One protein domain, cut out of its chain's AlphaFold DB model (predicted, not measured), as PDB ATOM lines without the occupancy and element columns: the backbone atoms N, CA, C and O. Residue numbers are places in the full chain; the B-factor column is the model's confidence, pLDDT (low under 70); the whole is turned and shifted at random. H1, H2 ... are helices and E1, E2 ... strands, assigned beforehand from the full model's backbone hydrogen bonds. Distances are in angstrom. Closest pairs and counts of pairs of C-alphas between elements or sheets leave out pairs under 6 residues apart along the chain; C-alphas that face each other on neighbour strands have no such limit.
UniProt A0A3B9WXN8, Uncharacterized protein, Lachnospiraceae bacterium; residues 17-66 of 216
ATOM      1  N   SER A  17     117.188 163.861 130.000       87.25
ATOM      2  CA  SER A  17     118.003 162.686 129.699       87.25
ATOM      3  C   SER A  17     117.196 161.397 129.797       87.25
ATOM      4  O   SER A  17     116.498 161.163 130.783       87.25
ATOM      5  N   LEU A  18     117.344 160.529 128.796       88.88
ATOM      6  CA  LEU A  18     116.811 159.171 128.807       88.88
ATOM      7  C   LEU A  18     117.882 158.192 129.300       88.88
ATOM      8  O   LEU A  18     118.880 157.937 128.626       88.88
ATOM      9  N   ILE A  19     117.636 157.581 130.454       90.19
ATOM     10  CA  ILE A  19     118.445 156.504 131.019       90.19
ATOM     11  C   ILE A  19     117.743 155.183 130.709       90.19
ATOM     12  O   ILE A  19     116.782 154.805 131.377       90.19
ATOM     13  N   ASP A  20     118.214 154.479 129.684       89.06
ATOM     14  CA  ASP A  20     117.644 153.195 129.272       89.06
ATOM     15  C   ASP A  20     118.340 151.996 129.944       89.06
ATOM     16  O   ASP A  20     119.515 152.053 130.329       89.06
ATOM     17  N   GLY A  21     117.618 150.881 130.064       91.00
ATOM     18  CA  GLY A  21     118.152 149.623 130.590       91.00
ATOM     19  C   GLY A  21     118.334 149.581 132.113       91.00
ATOM     20  O   GLY A  21     119.120 148.767 132.612       91.00
ATOM     21  N   VAL A  22     117.629 150.432 132.862       94.31
ATOM     22  CA  VAL A  22     117.670 150.471 134.330       94.31
ATOM     23  C   VAL A  22     117.068 149.188 134.887       94.31
ATOM     24  O   VAL A  22     115.921 148.858 134.606       94.31
ATOM     25  N   ILE A  23     117.826 148.451 135.701       95.94
ATOM     26  CA  ILE A  23     117.334 147.214 136.319       95.94
ATOM     27  C   ILE A  23     116.253 147.549 137.350       95.94
ATOM     28  O   ILE A  23     116.546 148.057 138.436       95.94
ATOM     29  N   ASN A  24     115.015 147.169 137.053       96.00
ATOM     30  CA  ASN A  24     113.904 147.249 137.982       96.00
ATOM     31  C   ASN A  24     113.871 146.003 138.880       96.00
ATOM     32  O   ASN A  24     113.305 144.953 138.559       96.00
ATOM     33  N   ARG A  25     114.467 146.139 140.069       95.56
ATOM     34  CA  ARG A  25     114.469 145.085 141.094       95.56
ATOM     35  C   ARG A  25     113.074 144.777 141.644       95.56
ATOM     36  O   ARG A  25     112.866 143.658 142.106       95.56
ATOM     37  N   ALA A  26     112.137 145.724 141.591       96.88
ATOM     38  CA  ALA A  26     110.765 145.496 142.035       96.88
ATOM     39  C   ALA A  26     110.038 144.521 141.101       96.88
ATOM     40  O   ALA A  26     109.415 143.590 141.601       96.88
ATOM     41  N   LYS A  27     110.211 144.640 139.774       97.25
ATOM     42  CA  LYS A  27     109.693 143.655 138.801       97.25
ATOM     43  C   LYS A  27     110.240 142.250 139.062       97.25
ATOM     44  O   LYS A  27     109.476 141.295 139.123       97.25
ATOM     45  N   ILE A  28     111.550 142.127 139.296       97.69
ATOM     46  CA  ILE A  28     112.183 140.836 139.626       97.69
ATOM     47  C   ILE A  28     111.602 140.254 140.924       97.69
ATOM     48  O   ILE A  28     111.336 139.056 140.995       97.69
ATOM     49  N   LYS A  29     111.424 141.087 141.958       97.88
ATOM     50  CA  LYS A  29     110.873 140.661 143.250       97.88
ATOM     51  C   LYS A  29     109.418 140.204 143.115       97.88
ATOM     52  O   LYS A  29     109.108 139.116 143.589       97.88
ATOM     53  N   ALA A  30     108.577 140.989 142.444       97.88
ATOM     54  CA  ALA A  30     107.174 140.659 142.208       97.88
ATOM     55  C   ALA A  30     107.037 139.346 141.423       97.88
ATOM     56  O   ALA A  30     106.354 138.430 141.870       97.88
ATOM     57  N   HIS A  31     107.796 139.197 140.332       98.00
ATOM     58  CA  HIS A  31     107.809 137.961 139.544       98.00
ATOM     59  C   HIS A  31     108.258 136.748 140.364       98.00
ATOM     60  O   HIS A  31     107.686 135.664 140.264       98.00
ATOM     61  N   LYS A  32     109.275 136.920 141.218       97.81
ATOM     62  CA  LYS A  32     109.712 135.863 142.132       97.81
ATOM     63  C   LYS A  32     108.584 135.461 143.084       97.81
ATOM     64  O   LYS A  32     108.345 134.276 143.263       97.81
ATOM     65  N   GLU A  33     107.895 136.415 143.696       97.56
ATOM     66  CA  GLU A  33     106.786 136.129 144.615       97.56
ATOM     67  C   GLU A  33     105.637 135.390 143.908       97.56
ATOM     68  O   GLU A  33     105.163 134.371 144.416       97.56
ATOM     69  N   GLU A  34     105.257 135.835 142.708       97.50
ATOM     70  CA  GLU A  34     104.239 135.184 141.872       97.50
ATOM     71  C   GLU A  34     104.631 133.754 141.485       97.50
ATOM     72  O   GLU A  34     103.830 132.830 141.632       97.50
ATOM     73  N   PHE A  35     105.879 133.545 141.057       97.62
ATOM     74  CA  PHE A  35     106.391 132.223 140.705       97.62
ATOM     75  C   PHE A  35     106.349 131.254 141.891       97.62
ATOM     76  O   PHE A  35     105.842 130.141 141.763       97.62
ATOM     77  N   PHE A  36     106.844 131.669 143.061       96.81
ATOM     78  CA  PHE A  36     106.848 130.812 144.251       96.81
ATOM     79  C   PHE A  36     105.428 130.466 144.703       96.81
ATOM     80  O   PHE A  36     105.179 129.328 145.098       96.81
ATOM     81  N   LYS A  37     104.495 131.421 144.613       96.44
ATOM     82  CA  LYS A  37     103.080 131.178 144.903       96.44
ATOM     83  C   LYS A  37     102.484 130.146 143.941       96.44
ATOM     84  O   LYS A  37     101.906 129.163 144.395       96.44
ATOM     85  N   ALA A  38     102.680 130.330 142.635       96.50
ATOM     86  CA  ALA A  38     102.158 129.423 141.613       96.50
ATOM     87  C   ALA A  38     102.736 128.002 141.734       96.50
ATOM     88  O   ALA A  38     102.039 127.018 141.501       96.50
ATOM     89  N   GLU A  39     104.008 127.867 142.112       96.62
ATOM     90  CA  GLU A  39     104.635 126.561 142.322       96.62
ATOM     91  C   GLU A  39     104.152 125.880 143.609       96.62
ATOM     92  O   GLU A  39     103.908 124.672 143.607       96.62
ATOM     93  N   ALA A  40     103.927 126.642 144.685       93.81
ATOM     94  CA  ALA A  40     103.323 126.118 145.907       93.81
ATOM     95  C   ALA A  40     101.894 125.594 145.664       93.81
ATOM     96  O   ALA A  40     101.545 124.521 146.153       93.81
ATOM     97  N   GLU A  41     101.092 126.295 144.852       95.44
ATOM     98  CA  GLU A  41      99.743 125.863 144.444       95.44
ATOM     99  C   GLU A  41      99.758 124.553 143.633       95.44
ATOM    100  O   GLU A  41      98.827 123.755 143.725       95.44
ATOM    101  N   LYS A  42     100.843 124.277 142.895       95.06
ATOM    102  CA  LYS A  42     101.073 122.997 142.197       95.06
ATOM    103  C   LYS A  42     101.643 121.895 143.104       95.06
ATOM    104  O   LYS A  42     101.948 120.807 142.621       95.06
ATOM    105  N   GLY A  43     101.821 122.163 144.399       93.31
ATOM    106  CA  GLY A  43     102.395 121.223 145.366       93.31
ATOM    107  C   GLY A  43     103.926 121.132 145.338       93.31
ATOM    108  O   GLY A  43     104.498 120.231 145.953       93.31
ATOM    109  N   SER A  44     104.612 122.048 144.647       91.44
ATOM    110  CA  SER A  44     106.075 122.092 144.618       91.44
ATOM    111  C   SER A  44     106.623 122.727 145.899       91.44
ATOM    112  O   SER A  44     106.460 123.918 146.153       91.44
ATOM    113  N   LEU A  45     107.317 121.928 146.713       86.31
ATOM    114  CA  LEU A  45     107.956 122.384 147.957       86.31
ATOM    115  C   LEU A  45     109.337 123.025 147.730       86.31
ATOM    116  O   LEU A  45     109.898 123.625 148.648       86.31
ATOM    117  N   ARG A  46     109.917 122.863 146.532       90.12
ATOM    118  CA  ARG A  46     111.230 123.415 146.155       90.12
ATOM    119  C   ARG A  46     111.203 123.970 144.725       90.12
ATOM    120  O   ARG A  46     111.739 123.332 143.821       90.12
ATOM    121  N   PRO A  47     110.598 125.150 144.519       92.06
ATOM    122  CA  PRO A  47     110.591 125.819 143.220       92.06
ATOM    123  C   PRO A  47     112.013 126.135 142.726       92.06
ATOM    124  O   PRO A  47     112.821 126.700 143.471       92.06
ATOM    125  N   ASP A  48     112.328 125.818 141.465       95.88
ATOM    126  CA  ASP A  48     113.630 126.136 140.859       95.88
ATOM    127  C   ASP A  48     113.668 127.576 140.331       95.88
ATOM    128  O   ASP A  48     113.462 127.863 139.149       95.88
ATOM    129  N   TRP A  49     113.981 128.501 141.238       96.56
ATOM    130  CA  TRP A  49     114.159 129.907 140.892       96.56
ATOM    131  C   TRP A  49     115.309 130.156 139.909       96.56
ATOM    132  O   TRP A  49     115.258 131.129 139.170       96.56
ATOM    133  N   SER A  50     116.356 129.329 139.876       96.81
ATOM    134  CA  SER A  50     117.515 129.583 139.006       96.81
ATOM    135  C   SER A  50     117.137 129.430 137.534       96.81
ATOM    136  O   SER A  50     117.456 130.291 136.707       96.81
ATOM    137  N   THR A  51     116.412 128.357 137.218       97.38
ATOM    138  CA  THR A  51     115.893 128.107 135.868       97.38
ATOM    139  C   THR A  51     114.854 129.153 135.481       97.38
ATOM    140  O   THR A  51     114.945 129.735 134.396       97.38
ATOM    141  N   GLU A  52     113.920 129.465 136.383       97.69
ATOM    142  CA  GLU A  52     112.906 130.486 136.119       97.69
ATOM    143  C   GLU A  52     113.515 131.877 135.928       97.69
ATOM    144  O   GLU A  52     113.133 132.600 135.013       97.69
ATOM    145  N   PHE A  53     114.503 132.249 136.739       97.62
ATOM    146  CA  PHE A  53     115.154 133.547 136.628       97.62
ATOM    147  C   PHE A  53     115.860 133.700 135.282       97.62
ATOM    148  O   PHE A  53     115.692 134.728 134.636       97.62
ATOM    149  N   LYS A  54     116.565 132.662 134.800       97.88
ATOM    150  CA  LYS A  54     117.159 132.662 133.451       97.88
ATOM    151  C   LYS A  54     116.102 132.850 132.364       97.88
ATOM    152  O   LYS A  54     116.326 133.628 131.438       97.88
ATOM    153  N   ARG A  55     114.954 132.168 132.482       97.94
ATOM    154  CA  ARG A  55     113.820 132.323 131.559       97.94
ATOM    155  C   ARG A  55     113.281 133.753 131.597       97.94
ATOM    156  O   ARG A  55     113.155 134.380 130.550       97.94
ATOM    157  N   PHE A  56     113.031 134.291 132.787       97.75
ATOM    158  CA  PHE A  56     112.506 135.638 132.992       97.75
ATOM    159  C   PHE A  56     113.448 136.713 132.444       97.75
ATOM    160  O   PHE A  56     113.008 137.603 131.724       97.75
ATOM    161  N   THR A  57     114.752 136.603 132.704       96.56
ATOM    162  CA  THR A  57     115.746 137.579 132.229       96.56
ATOM    163  C   THR A  57     116.174 137.377 130.776       96.56
ATOM    164  O   THR A  57     117.000 138.144 130.286       96.56
ATOM    165  N   SER A  58     115.651 136.365 130.073       97.06
ATOM    166  CA  SER A  58     115.909 136.206 128.633       97.06
ATOM    167  C   SER A  58     115.297 137.343 127.805       97.06
ATOM    168  O   SER A  58     115.808 137.667 126.735       97.06
ATOM    169  N   ASP A  59     114.262 137.997 128.339       96.38
ATOM    170  CA  ASP A  59     113.679 139.215 127.791       96.38
ATOM    171  C   ASP A  59     113.956 140.403 128.721       96.38
ATOM    172  O   ASP A  59     113.511 140.447 129.870       96.38
ATOM    173  N   LYS A  60     114.680 141.403 128.212       94.44
ATOM    174  CA  LYS A  60     115.023 142.622 128.956       94.44
ATOM    175  C   LYS A  60     113.790 143.400 129.412       94.44
ATOM    176  O   LYS A  60     113.831 143.996 130.484       94.44
ATOM    177  N   ARG A  61     112.683 143.354 128.664       92.88
ATOM    178  CA  ARG A  61     111.433 144.074 128.985       92.88
ATOM    179  C   ARG A  61     110.806 143.613 130.302       92.88
ATOM    180  O   ARG A  61     110.077 144.369 130.943       92.88
ATOM    181  N   ASN A  62     111.137 142.398 130.736       96.31
ATOM    182  CA  ASN A  62     110.647 141.833 131.987       96.31
ATOM    183  C   ASN A  62     111.262 142.498 133.224       96.31
ATOM    184  O   ASN A  62     110.645 142.504 134.285       96.31
ATOM    185  N   TYR A  63     112.473 143.053 133.122       96.38
ATOM    186  CA  TYR A  63     113.221 143.515 134.298       96.38
ATOM    187  C   TYR A  63     113.992 144.817 134.100       96.38
ATOM    188  O   TYR A  63     114.613 145.295 135.050       96.38
ATOM    189  N   GLN A  64     113.987 145.381 132.898       96.12
ATOM    190  CA  GLN A  64     114.558 146.686 132.614       96.12
ATOM    191  C   GLN A  64     113.453 147.696 132.338       96.12
ATOM    192  O   GLN A  64     112.453 147.377 131.697       96.12
ATOM    193  N   ASP A  65     113.678 148.911 132.815       94.81
ATOM    194  CA  ASP A  65     112.880 150.086 132.507       94.81
ATOM    195  C   ASP A  65     113.767 151.190 131.946       94.81
ATOM    196  O   ASP A  65     114.999 151.151 132.042       94.81
ATOM    197  N   ALA A  66     113.110 152.190 131.378       92.56
ATOM    198  CA  ALA A  66     113.726 153.448 131.030       92.56
ATOM    199  C   ALA A  66     113.268 154.531 132.006       92.56
ATOM    200  O   ALA A  66     112.108 154.558 132.419       92.56
TER     201      ALA A  66
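This is residues 17 to 66 of the 216 residues of an uncharacterized protein of Lachnospiraceae bacterium (UniProt A0A3B9WXN8). This is a long, loose loop of chain: strand E1 and then helix H1 run outward one after the other, and the chain folds back through the shorter helix H2 to strand E2, which pairs with E1. The two short strands make one end, and the turn after H1 makes the other. The printed part has 50 residues, with two named helices and two named strands in the order E1, H1, H2, E2; the sheet, E1 - E2, is antiparallel and the class is mixed, helices and strands. The whole is loose, with a radius of gyration of the C-alphas of 12.9 A, and a rod spanning 47 by 16 by 11 A.

Start at E1, residues 17 to 23, and look across to E2, residues 64 to 66: they are antiparallel neighbours at 169 degrees. There, C-alphas 20 and 66 face each other at 4.3 A, and N 22 and O 65 are within hydrogen-bond range at 2.8 A, as are N 65 and O 22 at 2.9 A. Next come H1, residues 25 to 41, and H2, residues 49 to 56, close but not clearly touching; their closest C-alphas, of Lys 32 and Trp 49, are 7.5 A apart. They run opposite ways at a steep tilt of 60 degrees. In H1 and H2 every O i to N i+4 pair is within hydrogen-bond range. E1 and H2 are apart; H1 and E2 are only just apart, their closest C-alphas 8.4 A from each other.

Find C-alpha 17 at (118.003, 162.686, 129.699), where E1 begins its 16.8 A. H1 runs 24.4 A from C-alpha 25 at (114.469, 145.085, 141.094) to C-alpha 41. H2 covers 9.9 A, and E2 covers 7.0 A to C-alpha 66 at (113.726, 153.448, 131.030).

The farthest C-alphas, of Ser 17 and Gly 43, are 47.0 A apart. The printed part has no cut; the link from E1 to H1 is tight, and those from H1 to H2 and from H2 to E2 are short. Mean pLDDT of the printed part is 95.1, and no printed residue is under 70.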